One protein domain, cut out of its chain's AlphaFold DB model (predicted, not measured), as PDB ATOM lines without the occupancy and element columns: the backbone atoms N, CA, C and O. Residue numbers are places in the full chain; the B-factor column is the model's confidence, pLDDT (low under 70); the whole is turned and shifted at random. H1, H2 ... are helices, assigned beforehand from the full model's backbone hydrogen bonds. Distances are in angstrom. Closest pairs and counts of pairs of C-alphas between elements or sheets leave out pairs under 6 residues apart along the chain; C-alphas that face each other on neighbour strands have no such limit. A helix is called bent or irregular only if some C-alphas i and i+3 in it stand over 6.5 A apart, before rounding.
ATOM      1  N   GLN A  37     185.538 165.955 116.004       86.50
ATOM      2  CA  GLN A  37     186.524 164.873 115.922       86.50
ATOM      3  C   GLN A  37     187.081 164.488 117.300       86.50
ATOM      4  O   GLN A  37     187.259 163.311 117.611       86.50
ATOM      5  N   THR A  38     187.351 165.477 118.151       84.25
ATOM      6  CA  THR A  38     187.840 165.249 119.515       84.25
ATOM      7  C   THR A  38     186.782 164.575 120.379       84.25
ATOM      8  O   THR A  38     187.132 163.751 121.225       84.25
ATOM      9  N   ILE A  39     185.505 164.916 120.184       85.50
ATOM     10  CA  ILE A  39     184.390 164.248 120.858       85.50
ATOM     11  C   ILE A  39     184.375 162.776 120.441       85.50
ATOM     12  O   ILE A  39     184.523 161.914 121.306       85.50
ATOM     13  N   TRP A  40     184.324 162.480 119.140       83.75
ATOM     14  CA  TRP A  40     184.305 161.106 118.625       83.75
ATOM     15  C   TRP A  40     185.491 160.262 119.094       83.75
ATOM     16  O   TRP A  40     185.297 159.122 119.505       83.75
ATOM     17  N   ASN A  41     186.697 160.830 119.138       83.31
ATOM     18  CA  ASN A  41     187.886 160.117 119.613       83.31
ATOM     19  C   ASN A  41     187.820 159.745 121.110       83.31
ATOM     20  O   ASN A  41     188.500 158.821 121.552       83.31
ATOM     21  N   ARG A  42     187.042 160.484 121.913       82.06
ATOM     22  CA  ARG A  42     186.896 160.261 123.364       82.06
ATOM     23  C   ARG A  42     185.680 159.418 123.720       82.06
ATOM     24  O   ARG A  42     185.658 158.812 124.794       82.06
ATOM     25  N   LEU A  43     184.673 159.413 122.854       84.06
ATOM     26  CA  LEU A  43     183.473 158.617 123.023       84.06
ATOM     27  C   LEU A  43     183.809 157.135 122.854       84.06
ATOM     28  O   LEU A  43     184.412 156.702 121.880       84.06
ATOM     29  N   GLN A  44     183.408 156.352 123.841       79.06
ATOM     30  CA  GLN A  44     183.547 154.909 123.891       79.06
ATOM     31  C   GLN A  44     182.222 154.329 124.376       79.06
ATOM     32  O   GLN A  44     181.467 154.963 125.116       79.06
ATOM     33  N   THR A  45     181.929 153.087 124.005       80.38
ATOM     34  CA  THR A  45     180.681 152.425 124.415       80.38
ATOM     35  C   THR A  45     180.515 152.368 125.932       80.38
ATOM     36  O   THR A  45     179.389 152.430 126.407       80.38
ATOM     37  N   PHE A  46     181.604 152.280 126.699       78.25
ATOM     38  CA  PHE A  46     181.569 152.201 128.163       78.25
ATOM     39  C   PHE A  46     181.452 153.558 128.882       78.25
ATOM     40  O   PHE A  46     181.210 153.565 130.088       78.25
ATOM     41  N   ASN A  47     181.667 154.688 128.197       77.19
ATOM     42  CA  ASN A  47     181.665 156.027 128.809       77.19
ATOM     43  C   ASN A  47     180.593 156.966 128.227       77.19
ATOM     44  O   ASN A  47     180.595 158.152 128.544       77.19
ATOM     45  N   CYS A  48     179.692 156.450 127.387       81.25
ATOM     46  CA  CYS A  48     178.636 157.233 126.763       81.25
ATOM     47  C   CYS A  48     177.312 156.462 126.742       81.25
ATOM     48  O   CYS A  48     177.140 155.477 126.019       81.25
ATOM     49  N   GLU A  49     176.345 156.953 127.517       86.38
ATOM     50  CA  GLU A  49     175.022 156.337 127.647       86.38
ATOM     51  C   GLU A  49     174.232 156.326 126.338       86.38
ATOM     52  O   GLU A  49     173.389 155.450 126.144       86.38
ATOM     53  N   PHE A  50     174.511 157.247 125.410       88.00
ATOM     54  CA  PHE A  50     173.843 157.264 124.109       88.00
ATOM     55  C   PHE A  50     174.057 155.964 123.318       88.00
ATOM     56  O   PHE A  50     173.161 155.569 122.574       88.00
ATOM     57  N   PHE A  51     175.181 155.259 123.511       87.69
ATOM     58  CA  PHE A  51     175.457 154.002 122.806       87.69
ATOM     59  C   PHE A  51     174.754 152.780 123.402       87.69
ATOM     60  O   PHE A  51     174.494 151.820 122.682       87.69
ATOM     61  N   GLN A  52     174.460 152.788 124.704       88.75
ATOM     62  CA  GLN A  52     173.917 151.615 125.400       88.75
ATOM     63  C   GLN A  52     172.455 151.796 125.810       88.75
ATOM     64  O   GLN A  52     171.652 150.865 125.738       88.75
ATOM     65  N   ARG A  53     172.103 152.993 126.285       90.19
ATOM     66  CA  ARG A  53     170.822 153.310 126.917       90.19
ATOM     67  C   ARG A  53     170.346 154.706 126.481       90.19
ATOM     68  O   ARG A  53     170.188 155.584 127.329       90.19
ATOM     69  N   PRO A  54     170.023 154.925 125.191       89.94
ATOM     70  CA  PRO A  54     169.662 156.250 124.671       89.94
ATOM     71  C   PRO A  54     168.477 156.894 125.406       89.94
ATOM     72  O   PRO A  54     168.469 158.096 125.645       89.94
ATOM     73  N   LYS A  55     167.504 156.092 125.862       89.56
ATOM     74  CA  LYS A  55     166.398 156.578 126.704       89.56
ATOM     75  C   LYS A  55     166.884 157.203 128.021       89.56
ATOM     76  O   LYS A  55     166.318 158.195 128.465       89.56
ATOM     77  N   VAL A  56     167.883 156.594 128.660       88.62
ATOM     78  CA  VAL A  56     168.479 157.105 129.904       88.62
ATOM     79  C   VAL A  56     169.299 158.351 129.595       88.62
ATOM     80  O   VAL A  56     169.098 159.369 130.245       88.62
ATOM     81  N   ALA A  57     170.127 158.301 128.549       90.19
ATOM     82  CA  ALA A  57     170.973 159.415 128.130       90.19
ATOM     83  C   ALA A  57     170.181 160.711 127.898       90.19
ATOM     84  O   ALA A  57     170.527 161.753 128.442       90.19
ATOM     85  N   VAL A  58     169.086 160.637 127.135       91.38
ATOM     86  CA  VAL A  58     168.254 161.808 126.824       91.38
ATOM     87  C   VAL A  58     167.531 162.336 128.068       91.38
ATOM     88  O   VAL A  58     167.460 163.547 128.268       91.38
ATOM     89  N   SER A  59     167.027 161.448 128.930       90.62
ATOM     90  CA  SER A  59     166.396 161.866 130.186       90.62
ATOM     91  C   SER A  59     167.390 162.567 131.114       90.62
ATOM     92  O   SER A  59     167.045 163.584 131.706       90.62
ATOM     93  N   GLU A  60     168.609 162.041 131.247       89.75
ATOM     94  CA  GLU A  60     169.653 162.636 132.090       89.75
ATOM     95  C   GLU A  60     170.182 163.948 131.501       89.75
ATOM     96  O   GLU A  60     170.446 164.883 132.253       89.75
ATOM     97  N   LEU A  61     170.265 164.060 130.170       90.81
ATOM     98  CA  LEU A  61     170.550 165.322 129.488       90.81
ATOM     99  C   LEU A  61     169.498 166.380 129.837       90.81
ATOM    100  O   LEU A  61     169.859 167.473 130.266       90.81
ATOM    101  N   SER A  62     168.210 166.049 129.695       91.50
ATOM    102  CA  SER A  62     167.124 166.978 130.019       91.50
ATOM    103  C   SER A  62     167.169 167.414 131.483       91.50
ATOM    104  O   SER A  62     167.110 168.610 131.761       91.50
ATOM    105  N   ALA A  63     167.304 166.466 132.415       89.19
ATOM    106  CA  ALA A  63     167.369 166.767 133.843       89.19
ATOM    107  C   ALA A  63     168.589 167.637 134.188       89.19
ATOM    108  O   ALA A  63     168.460 168.639 134.885       89.19
ATOM    109  N   SER A  64     169.765 167.307 133.644       88.50
ATOM    110  CA  SER A  64     171.000 168.064 133.872       88.50
ATOM    111  C   SER A  64     170.880 169.510 133.394       88.50
ATOM    112  O   SER A  64     171.236 170.438 134.123       88.50
ATOM    113  N   VAL A  65     170.353 169.726 132.188       88.38
ATOM    114  CA  VAL A  65     170.182 171.079 131.648       88.38
ATOM    115  C   VAL A  65     169.192 171.881 132.499       88.38
ATOM    116  O   VAL A  65     169.500 173.015 132.867       88.38
ATOM    117  N   GLU A  66     168.058 171.290 132.882       88.38
ATOM    118  CA  GLU A  66     167.027 171.947 133.698       88.38
ATOM    119  C   GLU A  66     167.523 172.303 135.112       88.38
ATOM    120  O   GLU A  66     167.309 173.420 135.592       88.38
ATOM    121  N   GLU A  67     168.227 171.390 135.787       87.81
ATOM    122  CA  GLU A  67     168.764 171.617 137.137       87.81
ATOM    123  C   GLU A  67     169.830 172.724 137.158       87.81
ATOM    124  O   GLU A  67     169.849 173.585 138.051       87.81
ATOM    125  N   ASN A  68     170.714 172.735 136.155       88.06
ATOM    126  CA  ASN A  68     171.745 173.762 136.031       88.06
ATOM    127  C   ASN A  68     171.141 175.115 135.642       88.06
ATOM    128  O   ASN A  68     171.527 176.139 136.211       88.06
ATOM    129  N   LEU A  69     170.150 175.133 134.747       87.94
ATOM    130  CA  LEU A  69     169.415 176.345 134.397       87.94
ATOM    131  C   LEU A  69     168.681 176.928 135.609       87.94
ATOM    132  O   LEU A  69     168.797 178.119 135.895       87.94
ATOM    133  N   SER A  70     167.989 176.080 136.370       86.19
ATOM    134  CA  SER A  70     167.320 176.472 137.613       86.19
ATOM    135  C   SER A  70     168.307 177.076 138.611       86.19
ATOM    136  O   SER A  70     168.020 178.094 139.239       86.19
ATOM    137  N   SER A  71     169.504 176.497 138.735       85.94
ATOM    138  CA  SER A  71     170.562 177.051 139.587       85.94
ATOM    139  C   SER A  71     171.022 178.431 139.119       85.94
ATOM    140  O   SER A  71     171.185 179.316 139.959       85.94
ATOM    141  N   LEU A  72     171.185 178.623 137.804       84.88
ATOM    142  CA  LEU A  72     171.558 179.903 137.195       84.88
ATOM    143  C   LEU A  72     170.502 180.993 137.427       84.88
ATOM    144  O   LEU A  72     170.864 182.143 137.661       84.88
ATOM    145  N   LEU A  73     169.217 180.630 137.399       84.62
ATOM    146  CA  LEU A  73     168.093 181.558 137.557       84.62
ATOM    147  C   LEU A  73     167.766 181.896 139.017       84.62
ATOM    148  O   LEU A  73     167.409 183.030 139.326       84.62
ATOM    149  N   ASN A  74     167.890 180.932 139.931       80.56
ATOM    150  CA  ASN A  74     167.432 181.088 141.317       80.56
ATOM    151  C   ASN A  74     168.428 181.815 142.230       80.56
ATOM    152  O   ASN A  74     168.129 182.058 143.401       80.56
ATOM    153  N   LYS A  75     169.627 182.141 141.740       77.00
ATOM    154  CA  LYS A  75     170.660 182.811 142.535       77.00
ATOM    155  C   LYS A  75     171.070 184.123 141.888       77.00
ATOM    156  O   LYS A  75     171.308 184.208 140.689       77.00
ATOM    157  N   ASN A  76     171.236 185.146 142.720       77.88
ATOM    158  CA  ASN A  76     171.783 186.423 142.284       77.88
ATOM    159  C   ASN A  76     173.320 186.345 142.243       77.88
ATOM    160  O   ASN A  76     174.010 186.627 143.229       77.88
ATOM    161  N   TYR A  77     173.858 185.889 141.112       83.81
ATOM    162  CA  TYR A  77     175.299 185.788 140.899       83.81
ATOM    163  C   TYR A  77     175.893 187.146 140.527       83.81
ATOM    164  O   TYR A  77     175.760 187.604 139.399       83.81
ATOM    165  N   LYS A  78     176.674 187.740 141.437       85.75
ATOM    166  CA  LYS A  78     177.376 189.019 141.197       85.75
ATOM    167  C   LYS A  78     178.303 189.015 139.970       85.75
ATOM    168  O   LYS A  78     178.606 190.075 139.440       85.75
ATOM    169  N   LEU A  79     178.787 187.841 139.557       84.62
ATOM    170  CA  LEU A  79     179.709 187.677 138.428       84.62
ATOM    171  C   LEU A  79     179.001 187.553 137.071       84.62
ATOM    172  O   LEU A  79     179.661 187.660 136.041       84.62
ATOM    173  N   ILE A  80     177.690 187.300 137.050       85.19
ATOM    174  CA  ILE A  80     176.947 187.018 135.821       85.19
ATOM    175  C   ILE A  80     176.049 188.212 135.506       85.19
ATOM    176  O   ILE A  80     175.239 188.638 136.322       85.19
ATOM    177  N   SER A  81     176.176 188.754 134.294       87.94
ATOM    178  CA  SER A  81     175.256 189.785 133.815       87.94
ATOM    179  C   SER A  81     173.879 189.175 133.560       87.94
ATOM    180  O   SER A  81     173.737 188.329 132.678       87.94
ATOM    181  N   GLU A  82     172.863 189.659 134.274       86.88
ATOM    182  CA  GLU A  82     171.471 189.222 134.106       86.88
ATOM    183  C   GLU A  82     170.997 189.365 132.652       86.88
ATOM    184  O   GLU A  82     170.409 188.444 132.091       86.88
ATOM    185  N   LYS A  83     171.340 190.483 131.993       90.31
ATOM    186  CA  LYS A  83     171.002 190.720 130.582       90.31
ATOM    187  C   LYS A  83     171.616 189.664 129.656       90.31
ATOM    188  O   LYS A  83     170.919 189.144 128.790       90.31
ATOM    189  N   LYS A  84     172.911 189.359 129.821       88.69
ATOM    190  CA  LYS A  84     173.600 188.358 128.985       88.69
ATOM    191  C   LYS A  84     173.070 186.950 129.248       88.69
ATOM    192  O   LYS A  84     172.860 186.201 128.303       88.69
ATOM    193  N   LEU A  85     172.808 186.618 130.513       88.81
ATOM    194  CA  LEU A  85     172.226 185.332 130.891       88.81
ATOM    195  C   LEU A  85     170.832 185.158 130.284       88.81
ATOM    196  O   LEU A  85     170.557 184.127 129.683       88.81
ATOM    197  N   LYS A  86     169.970 186.176 130.376       89.94
ATOM    198  CA  LYS A  86     168.633 186.139 129.777       89.94
ATOM    199  C   LYS A  86     168.691 185.928 128.263       89.94
ATOM    200  O   LYS A  86     167.957 185.092 127.752       89.94
ATOM    201  N   HIS A  87     169.588 186.636 127.578       90.25
ATOM    202  CA  HIS A  87     169.798 186.476 126.140       90.25
ATOM    203  C   HIS A  87     170.237 185.053 125.772       90.25
ATOM    204  O   HIS A  87     169.667 184.450 124.869       90.25
ATOM    205  N   PHE A  88     171.200 184.491 126.509       89.56
ATOM    206  CA  PHE A  88     171.632 183.105 126.321       89.56
ATOM    207  C   PHE A  88     170.491 182.103 126.549       89.56
ATOM    208  O   PHE A  88     170.304 181.179 125.772       89.56
ATOM    209  N   ILE A  89     169.684 182.295 127.594       90.94
ATOM    210  CA  ILE A  89     168.537 181.420 127.877       90.94
ATOM    211  C   ILE A  89     167.481 181.523 126.773       90.94
ATOM    212  O   ILE A  89     166.861 180.527 126.412       90.94
ATOM    213  N   GLU A  90     167.252 182.723 126.242       90.75
ATOM    214  CA  GLU A  90     166.330 182.950 125.129       90.75
ATOM    215  C   GLU A  90     166.795 182.265 123.842       90.75
ATOM    216  O   GLU A  90     165.950 181.678 123.165       90.75
ATOM    217  N   SER A  91     168.101 182.261 123.542       88.94
ATOM    218  CA  SER A  91     168.630 181.582 122.352       88.94
ATOM    219  C   SER A  91     168.497 180.060 122.441       88.94
ATOM    220  O   SER A  91     168.070 179.432 121.476       88.94
ATOM    221  N   ILE A  92     168.748 179.459 123.610       90.00
ATOM    222  CA  ILE A  92     168.631 177.999 123.790       90.00
ATOM    223  C   ILE A  92     167.210 177.522 124.138       90.00
ATOM    224  O   ILE A  92     166.976 176.318 124.234       90.00
ATOM    225  N   ARG A  93     166.240 178.426 124.335       91.31
ATOM    226  CA  ARG A  93     164.870 178.075 124.761       91.31
ATOM    227  C   ARG A  93     164.189 177.013 123.887       91.31
ATOM    228  O   ARG A  93     163.584 176.115 124.468       91.31
ATOM    229  N   PRO A  94     164.264 177.058 122.542       91.06
ATOM    230  CA  PRO A  94     163.661 176.021 121.703       91.06
ATOM    231  C   PRO A  94     164.195 174.618 122.022       91.06
ATOM    232  O   PRO A  94     163.414 173.675 122.168       91.06
ATOM    233  N   LEU A  95     165.511 174.498 122.237       89.88
ATOM    234  CA  LEU A  95     166.149 173.253 122.655       89.88
ATOM    235  C   LEU A  95     165.642 172.802 124.034       89.88
ATOM    236  O   LEU A  95     165.274 171.638 124.186       89.88
ATOM    237  N   LEU A  96     165.553 173.711 125.011       90.88
ATOM    238  CA  LEU A  96     165.048 173.405 126.360       90.88
ATOM    239  C   LEU A  96     163.626 172.828 126.334       90.88
ATOM    240  O   LEU A  96     163.362 171.779 126.924       90.88
ATOM    241  N   GLU A  97     162.721 173.473 125.599       92.19
ATOM    242  CA  GLU A  97     161.337 173.010 125.469       92.19
ATOM    243  C   GLU A  97     161.251 171.656 124.748       92.19
ATOM    244  O   GLU A  97     160.383 170.842 125.069       92.19
ATOM    245  N   SER A  98     162.170 171.370 123.816       93.25
ATOM    246  CA  SER A  98     162.239 170.064 123.146       93.25
ATOM    247  C   SER A  98     162.703 168.928 124.070       93.25
ATOM    248  O   SER A  98     162.278 167.784 123.895       93.25
ATOM    249  N   LEU A  99     163.540 169.237 125.069       92.81
ATOM    250  CA  LEU A  99     164.081 168.264 126.021       92.81
ATOM    251  C   LEU A  99     163.093 167.936 127.142       92.81
ATOM    252  O   LEU A  99     163.006 166.783 127.558       92.81
ATOM    253  N   LYS A 100     162.297 168.912 127.589       91.44
ATOM    254  CA  LYS A 100     161.398 168.794 128.748       91.44
ATOM    255  C   LYS A 100     160.482 167.554 128.751       91.44
ATOM    256  O   LYS A 100     160.387 166.907 129.794       91.44
ATOM    257  N   PRO A 101     159.828 167.150 127.640       92.31
ATOM    258  CA  PRO A 101     159.022 165.925 127.605       92.31
ATOM    259  C   PRO A 101     159.831 164.635 127.761       92.31
ATOM    260  O   PRO A 101     159.247 163.582 128.001       92.31
ATOM    261  N   LEU A 102     161.145 164.695 127.541       91.75
ATOM    262  CA  LEU A 102     162.050 163.549 127.505       91.75
ATOM    263  C   LEU A 102     162.669 163.250 128.871       91.75
ATOM    264  O   LEU A 102     163.190 162.150 129.072       91.75
ATOM    265  N   ASP A 103     162.564 164.180 129.822       89.31
ATOM    266  CA  ASP A 103     162.830 163.891 131.222       89.31
ATOM    267  C   ASP A 103     161.806 162.878 131.758       89.31
ATOM    268  O   ASP A 103     160.590 163.095 131.740       89.31
ATOM    269  N   LYS A 104     162.311 161.767 132.297       83.69
ATOM    270  CA  LYS A 104     161.525 160.745 132.990       83.69
ATOM    271  C   LYS A 104     160.758 161.317 134.191       83.69
ATOM    272  O   LYS A 104     159.710 160.768 134.534       83.69
ATOM    273  N   GLY A 105     161.262 162.381 134.821       81.94
ATOM    274  CA  GLY A 105     160.618 163.092 135.927       81.94
ATOM    275  C   GLY A 105     159.434 163.976 135.519       81.94
ATOM    276  O   GLY A 105     158.615 164.312 136.372       81.94
ATOM    277  N   SER A 106     159.283 164.299 134.230       83.19
ATOM    278  CA  SER A 106     158.288 165.268 133.742       83.19
ATOM    279  C   SER A 106     156.828 164.816 133.879       83.19
ATOM    280  O   SER A 106     155.915 165.638 133.837       83.19
ATOM    281  N   GLY A 107     156.581 163.505 133.976       83.75
ATOM    282  CA  GLY A 107     155.233 162.928 133.906       83.75
ATOM    283  C   GLY A 107     154.572 163.035 132.522       83.75
ATOM    284  O   GLY A 107     153.442 162.575 132.351       83.75
ATOM    285  N   ILE A 108     155.259 163.601 131.524       88.50
ATOM    286  CA  ILE A 108     154.764 163.722 130.154       88.50
ATOM    287  C   ILE A 108     154.932 162.375 129.446       88.50
ATOM    288  O   ILE A 108     155.971 161.715 129.523       88.50
ATOM    289  N   LYS A 109     153.898 161.943 128.719       89.50
ATOM    290  CA  LYS A 109     153.996 160.753 127.872       89.50
ATOM    291  C   LYS A 109     154.901 161.056 126.676       89.50
ATOM    292  O   LYS A 109     154.567 161.895 125.844       89.50
ATOM    293  N   ILE A 110     156.026 160.349 126.575       90.69
ATOM    294  CA  ILE A 110     156.955 160.484 125.445       90.69
ATOM    295  C   ILE A 110     156.300 159.944 124.166       90.69
ATOM    296  O   ILE A 110     155.790 158.823 124.143       90.69
ATOM    297  N   GLU A 111     156.349 160.742 123.101       92.81
ATOM    298  CA  GLU A 111     155.843 160.437 121.763       92.81
ATOM    299  C   GLU A 111     156.946 160.685 120.726       92.81
ATOM    300  O   GLU A 111     157.874 161.458 120.969       92.81
ATOM    301  N   GLU A 112     156.824 160.069 119.549       94.06
ATOM    302  CA  GLU A 112     157.785 160.207 118.443       94.06
ATOM    303  C   GLU A 112     158.059 161.675 118.084       94.06
ATOM    304  O   GLU A 112     159.209 162.069 117.896       94.06
ATOM    305  N   LYS A 113     157.018 162.517 118.099       94.50
ATOM    306  CA  LYS A 113     157.132 163.955 117.824       94.50
ATOM    307  C   LYS A 113     158.110 164.679 118.757       94.50
ATOM    308  O   LYS A 113     158.736 165.639 118.325       94.50
ATOM    309  N   HIS A 114     158.258 164.232 120.009       93.19
ATOM    310  CA  HIS A 114     159.195 164.839 120.961       93.19
ATOM    311  C   HIS A 114     160.643 164.530 120.568       93.19
ATOM    312  O   HIS A 114     161.491 165.416 120.592       93.19
ATOM    313  N   ILE A 115     160.910 163.298 120.122       92.62
ATOM    314  CA  ILE A 115     162.230 162.893 119.622       92.62
ATOM    315  C   ILE A 115     162.560 163.634 118.327       92.62
ATOM    316  O   ILE A 115     163.647 164.185 118.193       92.62
ATOM    317  N   VAL A 116     161.606 163.701 117.394       94.56
ATOM    318  CA  VAL A 116     161.776 164.439 116.134       94.56
ATOM    319  C   VAL A 116     162.036 165.922 116.397       94.56
ATOM    320  O   VAL A 116     162.890 166.503 115.735       94.56
ATOM    321  N   GLN A 117     161.344 166.537 117.362       94.31
ATOM    322  CA  GLN A 117     161.590 167.935 117.716       94.31
ATOM    323  C   GLN A 117     162.994 168.132 118.296       94.31
ATOM    324  O   GLN A 117     163.705 169.010 117.830       94.31
ATOM    325  N   MET A 118     163.421 167.288 119.240       93.62
ATOM    326  CA  MET A 118     164.780 167.337 119.790       93.62
ATOM    327  C   MET A 118     165.841 167.222 118.686       93.62
ATOM    328  O   MET A 118     166.777 168.014 118.644       93.62
ATOM    329  N   LEU A 119     165.682 166.269 117.760       92.81
ATOM    330  CA  LEU A 119     166.606 166.105 116.634       92.81
ATOM    331  C   LEU A 119     166.640 167.342 115.730       92.81
ATOM    332  O   LEU A 119     167.716 167.748 115.309       92.81
ATOM    333  N   LYS A 120     165.487 167.965 115.455       92.81
ATOM    334  CA  LYS A 120     165.431 169.213 114.680       92.81
ATOM    335  C   LYS A 120     166.215 170.337 115.343       92.81
ATOM    336  O   LYS A 120     166.911 171.047 114.633       92.81
ATOM    337  N   GLU A 121     166.119 170.483 116.664       91.56
ATOM    338  CA  GLU A 121     166.875 171.513 117.385       91.56
ATOM    339  C   GLU A 121     168.385 171.232 117.368       91.56
ATOM    340  O   GLU A 121     169.163 172.154 117.154       91.56
ATOM    341  N   PHE A 122     168.820 169.973 117.508       87.50
ATOM    342  CA  PHE A 122     170.248 169.619 117.420       87.50
ATOM    343  C   PHE A 122     170.830 169.699 116.004       87.50
ATOM    344  O   PHE A 122     172.023 169.942 115.855       87.50
ATOM    345  N   PHE A 123     170.018 169.476 114.969       87.12
ATOM    346  CA  PHE A 123     170.442 169.595 113.568       87.12
ATOM    347  C   PHE A 123     170.252 170.997 112.994       87.12
ATOM    348  O   PHE A 123     170.577 171.231 111.828       87.12
ATOM    349  N   LYS A 124     169.697 171.923 113.776       86.06
ATOM    350  CA  LYS A 124     169.542 173.306 113.356       86.06
ATOM    351  C   LYS A 124     170.930 173.932 113.250       86.06
ATOM    352  O   LYS A 124     171.622 174.087 114.251       86.06
ATOM    353  N   ASP A 125     171.309 174.308 112.034       74.38
ATOM    354  CA  ASP A 125     172.535 175.065 111.784       74.38
ATOM    355  C   ASP A 125     172.315 176.531 112.195       74.38
ATOM    356  O   ASP A 125     171.935 177.392 111.401       74.38
ATOM    357  N   ASP A 126     172.413 176.774 113.501       81.44
ATOM    358  CA  ASP A 126     172.270 178.078 114.137       81.44
ATOM    359  C   ASP A 126     173.642 178.490 114.685       81.44
ATOM    360  O   ASP A 126     174.020 178.147 115.813       81.44
ATOM    361  N   ASN A 127     174.412 179.173 113.833       78.69
ATOM    362  CA  ASN A 127     175.763 179.628 114.161       78.69
ATOM    363  C   ASN A 127     175.768 180.513 115.414       78.69
ATOM    364  O   ASN A 127     176.623 180.329 116.272       78.69
ATOM    365  N   ASP A 128     174.769 181.383 115.583       83.06
ATOM    366  CA  ASP A 128     174.679 182.277 116.742       83.06
ATOM    367  C   ASP A 128     174.503 181.487 118.048       83.06
ATOM    368  O   ASP A 128     175.160 181.761 119.056       83.06
ATOM    369  N   THR A 129     173.632 180.474 118.046       83.38
ATOM    370  CA  THR A 129     173.421 179.607 119.215       83.38
ATOM    371  C   THR A 129     174.657 178.754 119.503       83.38
ATOM    372  O   THR A 129     175.062 178.621 120.661       83.38
ATOM    373  N   SER A 130     175.293 178.214 118.462       84.69
ATOM    374  CA  SER A 130     176.514 177.409 118.579       84.69
ATOM    375  C   SER A 130     177.688 178.225 119.129       84.69
ATOM    376  O   SER A 130     178.394 177.768 120.033       84.69
ATOM    377  N   ASP A 131     177.856 179.460 118.660       87.44
ATOM    378  CA  ASP A 131     178.869 180.394 119.145       87.44
ATOM    379  C   ASP A 131     178.632 180.764 120.609       87.44
ATOM    380  O   ASP A 131     179.569 180.737 121.411       87.44
ATOM    381  N   MET A 132     177.380 181.012 121.006       87.56
ATOM    382  CA  MET A 132     177.042 181.263 122.409       87.56
ATOM    383  C   MET A 132     177.318 180.058 123.314       87.56
ATOM    384  O   MET A 132     177.805 180.238 124.431       87.56
ATOM    385  N   ILE A 133     177.035 178.832 122.861       87.94
ATOM    386  CA  ILE A 133     177.363 177.605 123.607       87.94
ATOM    387  C   ILE A 133     178.883 177.474 123.770       87.94
ATOM    388  O   ILE A 133     179.362 177.183 124.869       87.94
ATOM    389  N   ASN A 134     179.646 177.734 122.709       87.56
ATOM    390  CA  ASN A 134     181.108 177.710 122.749       87.56
ATOM    391  C   ASN A 134     181.672 178.776 123.698       87.56
ATOM    392  O   ASN A 134     182.534 178.466 124.526       87.56
ATOM    393  N   GLU A 135     181.172 180.012 123.635       88.56
ATOM    394  CA  GLU A 135     181.574 181.087 124.544       88.56
ATOM    395  C   GLU A 135     181.244 180.722 125.998       88.56
ATOM    396  O   GLU A 135     182.112 180.808 126.872       88.56
ATOM    397  N   ALA A 136     180.029 180.228 126.260       88.62
ATOM    398  CA  ALA A 136     179.612 179.778 127.585       88.62
ATOM    399  C   ALA A 136     180.512 178.653 128.118       88.62
ATOM    400  O   ALA A 136     180.913 178.683 129.285       88.62
ATOM    401  N   PHE A 137     180.896 177.694 127.271       88.38
ATOM    402  CA  PHE A 137     181.822 176.622 127.635       88.38
ATOM    403  C   PHE A 137     183.211 177.161 127.995       88.38
ATOM    404  O   PHE A 137     183.789 176.775 129.016       88.38
ATOM    405  N   ILE A 138     183.765 178.068 127.188       86.06
ATOM    406  CA  ILE A 138     185.094 178.652 127.415       86.06
ATOM    407  C   ILE A 138     185.104 179.479 128.704       86.06
ATOM    408  O   ILE A 138     186.004 179.328 129.537       86.06
ATOM    409  N   VAL A 139     184.096 180.328 128.907       87.25
ATOM    410  CA  VAL A 139     183.970 181.151 130.116       87.25
ATOM    411  C   VAL A 139     183.766 180.262 131.343       87.25
ATOM    412  O   VAL A 139     184.489 180.401 132.331       87.25
ATOM    413  N   GLY A 140     182.838 179.305 131.276       86.44
ATOM    414  CA  GLY A 140     182.540 178.383 132.370       86.44
ATOM    415  C   GLY A 140     183.743 177.525 132.761       86.44
ATOM    416  O   GLY A 140     184.081 177.434 133.942       86.44
ATOM    417  N   SER A 141     184.451 176.953 131.785       83.50
ATOM    418  CA  SER A 141     185.647 176.140 132.037       83.50
ATOM    419  C   SER A 141     186.829 176.963 132.560       83.50
ATOM    420  O   SER A 141     187.573 176.475 133.417       83.50
ATOM    421  N   SER A 142     186.981 178.218 132.120       83.44
ATOM    422  CA  SER A 142     187.977 179.153 132.664       83.44
ATOM    423  C   SER A 142     187.691 179.461 134.129       83.44
ATOM    424  O   SER A 142     188.570 179.314 134.981       83.44
ATOM    425  N   LEU A 143     186.445 179.840 134.436       86.25
ATOM    426  CA  LEU A 143     186.007 180.151 135.795       86.25
ATOM    427  C   LEU A 143     186.137 178.937 136.712       86.25
ATOM    428  O   LEU A 143     186.646 179.078 137.823       86.25
ATOM    429  N   TYR A 144     185.743 177.750 136.250       85.19
ATOM    430  CA  TYR A 144     185.928 176.500 136.982       85.19
ATOM    431  C   TYR A 144     187.408 176.240 137.281       85.19
ATOM    432  O   TYR A 144     187.768 176.033 138.440       85.19
ATOM    433  N   THR A 145     188.272 176.304 136.261       80.12
ATOM    434  CA  THR A 145     189.708 176.014 136.400       80.12
ATOM    435  C   THR A 145     190.379 176.996 137.357       80.12
ATOM    436  O   THR A 145     191.091 176.578 138.264       80.12
ATOM    437  N   MET A 146     190.116 178.296 137.226       82.81
ATOM    438  CA  MET A 146     190.670 179.297 138.140       82.81
ATOM    439  C   MET A 146     190.147 179.099 139.570       82.81
ATOM    440  O   MET A 146     190.928 179.077 140.522       82.81
ATOM    441  N   SER A 147     188.833 178.906 139.720       85.31
ATOM    442  CA  SER A 147     188.197 178.771 141.034       85.31
ATOM    443  C   SER A 147     188.685 177.534 141.776       85.31
ATOM    444  O   SER A 147     188.986 177.627 142.963       85.31
ATOM    445  N   ILE A 148     188.811 176.385 141.101       82.88
ATOM    446  CA  ILE A 148     189.266 175.155 141.757       82.88
ATOM    447  C   ILE A 148     190.727 175.267 142.198       82.88
ATOM    448  O   ILE A 148     191.044 174.857 143.310       82.88
ATOM    449  N   GLN A 149     191.597 175.894 141.399       80.25
ATOM    450  CA  GLN A 149     192.997 176.111 141.779       80.25
ATOM    451  C   GLN A 149     193.111 177.039 142.995       80.25
ATOM    452  O   GLN A 149     193.850 176.742 143.934       80.25
ATOM    453  N   MET A 150     192.323 178.121 143.035       84.44
ATOM    454  CA  MET A 150     192.266 179.010 144.200       84.44
ATOM    455  C   MET A 150     191.691 178.317 145.440       84.44
ATOM    456  O   MET A 150     192.211 178.509 146.537       84.44
ATOM    457  N   LEU A 151     190.636 177.509 145.288       84.94
ATOM    458  CA  LEU A 151     190.030 176.759 146.390       84.94
ATOM    459  C   LEU A 151     190.992 175.720 146.963       84.94
ATOM    460  O   LEU A 151     191.108 175.625 148.180       84.94
ATOM    461  N   VAL A 152     191.703 174.982 146.107       82.06
ATOM    462  CA  VAL A 152     192.715 174.004 146.525       82.06
ATOM    463  C   VAL A 152     193.864 174.702 147.247       82.06
ATOM    464  O   VAL A 152     194.192 174.313 148.364       82.06
ATOM    465  N   ALA A 153     194.429 175.769 146.668       82.56
ATOM    466  CA  ALA A 153     195.497 176.534 147.309       82.56
ATOM    467  C   ALA A 153     195.051 177.080 148.670       82.56
ATOM    468  O   ALA A 153     195.757 176.934 149.661       82.56
ATOM    469  N   ARG A 154     193.843 177.647 148.746       84.06
ATOM    470  CA  ARG A 154     193.270 178.132 150.000       84.06
ATOM    471  C   ARG A 154     193.088 177.008 151.018       84.06
ATOM    472  O   ARG A 154     193.473 177.194 152.162       84.06
ATOM    473  N   ALA A 155     192.520 175.869 150.628       83.00
ATOM    474  CA  ALA A 155     192.300 174.744 151.535       83.00
ATOM    475  C   ALA A 155     193.624 174.216 152.106       83.00
ATOM    476  O   ALA A 155     193.726 173.988 153.306       83.00
ATOM    477  N   ILE A 156     194.649 174.096 151.258       81.38
ATOM    478  CA  ILE A 156     195.990 173.659 151.657       81.38
ATOM    479  C   ILE A 156     196.643 174.673 152.606       81.38
ATOM    480  O   ILE A 156     197.166 174.301 153.650       81.38
TER     481      ILE A 156
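Overview. This is residues 37 to 156 of the 300 residues of an uncharacterized protein of Paramuricea clavata (UniProt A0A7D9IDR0). H4b, one arm of bent H4, packs between H3 and H5; residues 137 to 156 of H6 stick out. The printed part has 120 residues with six named helices, H1 to H6: all helix. It is only just loose, close to compact: radius of gyration of the C-alphas 16.7 A, spans 50, 36 and 31 A.

Arrangement. H1, residues 37 to 42, stands free. H2, 49 to 52, touches H3, 54 to 74, only at the corner. H4, one helix by its hydrogen bonds, is bent, C-alphas 91 and 94 being 7.5 A apart, into H4a, 82 to 91, and H4b, 94 to 102. H4b, irregular with C-alphas 98 and 101 6.9 A apart, touches H3, closest at C-alphas 62 and 99, 5.2 A. H4b and H5, 112 to 122, form a hairpin. H6, 127 to 156, is close to H4a but not clearly touching. In H4b, 3 of 5 O i to N i+4 pairs are within hydrogen-bond range; in H1, H3, H4a, H5 and H6, every one.

Along the chain. C-alpha 37 is at (186.524, 164.873, 115.922). H6, 43.0 A long, ends at (195.990, 173.659, 151.657).

Size, cuts and confidence. The printed part has no cut.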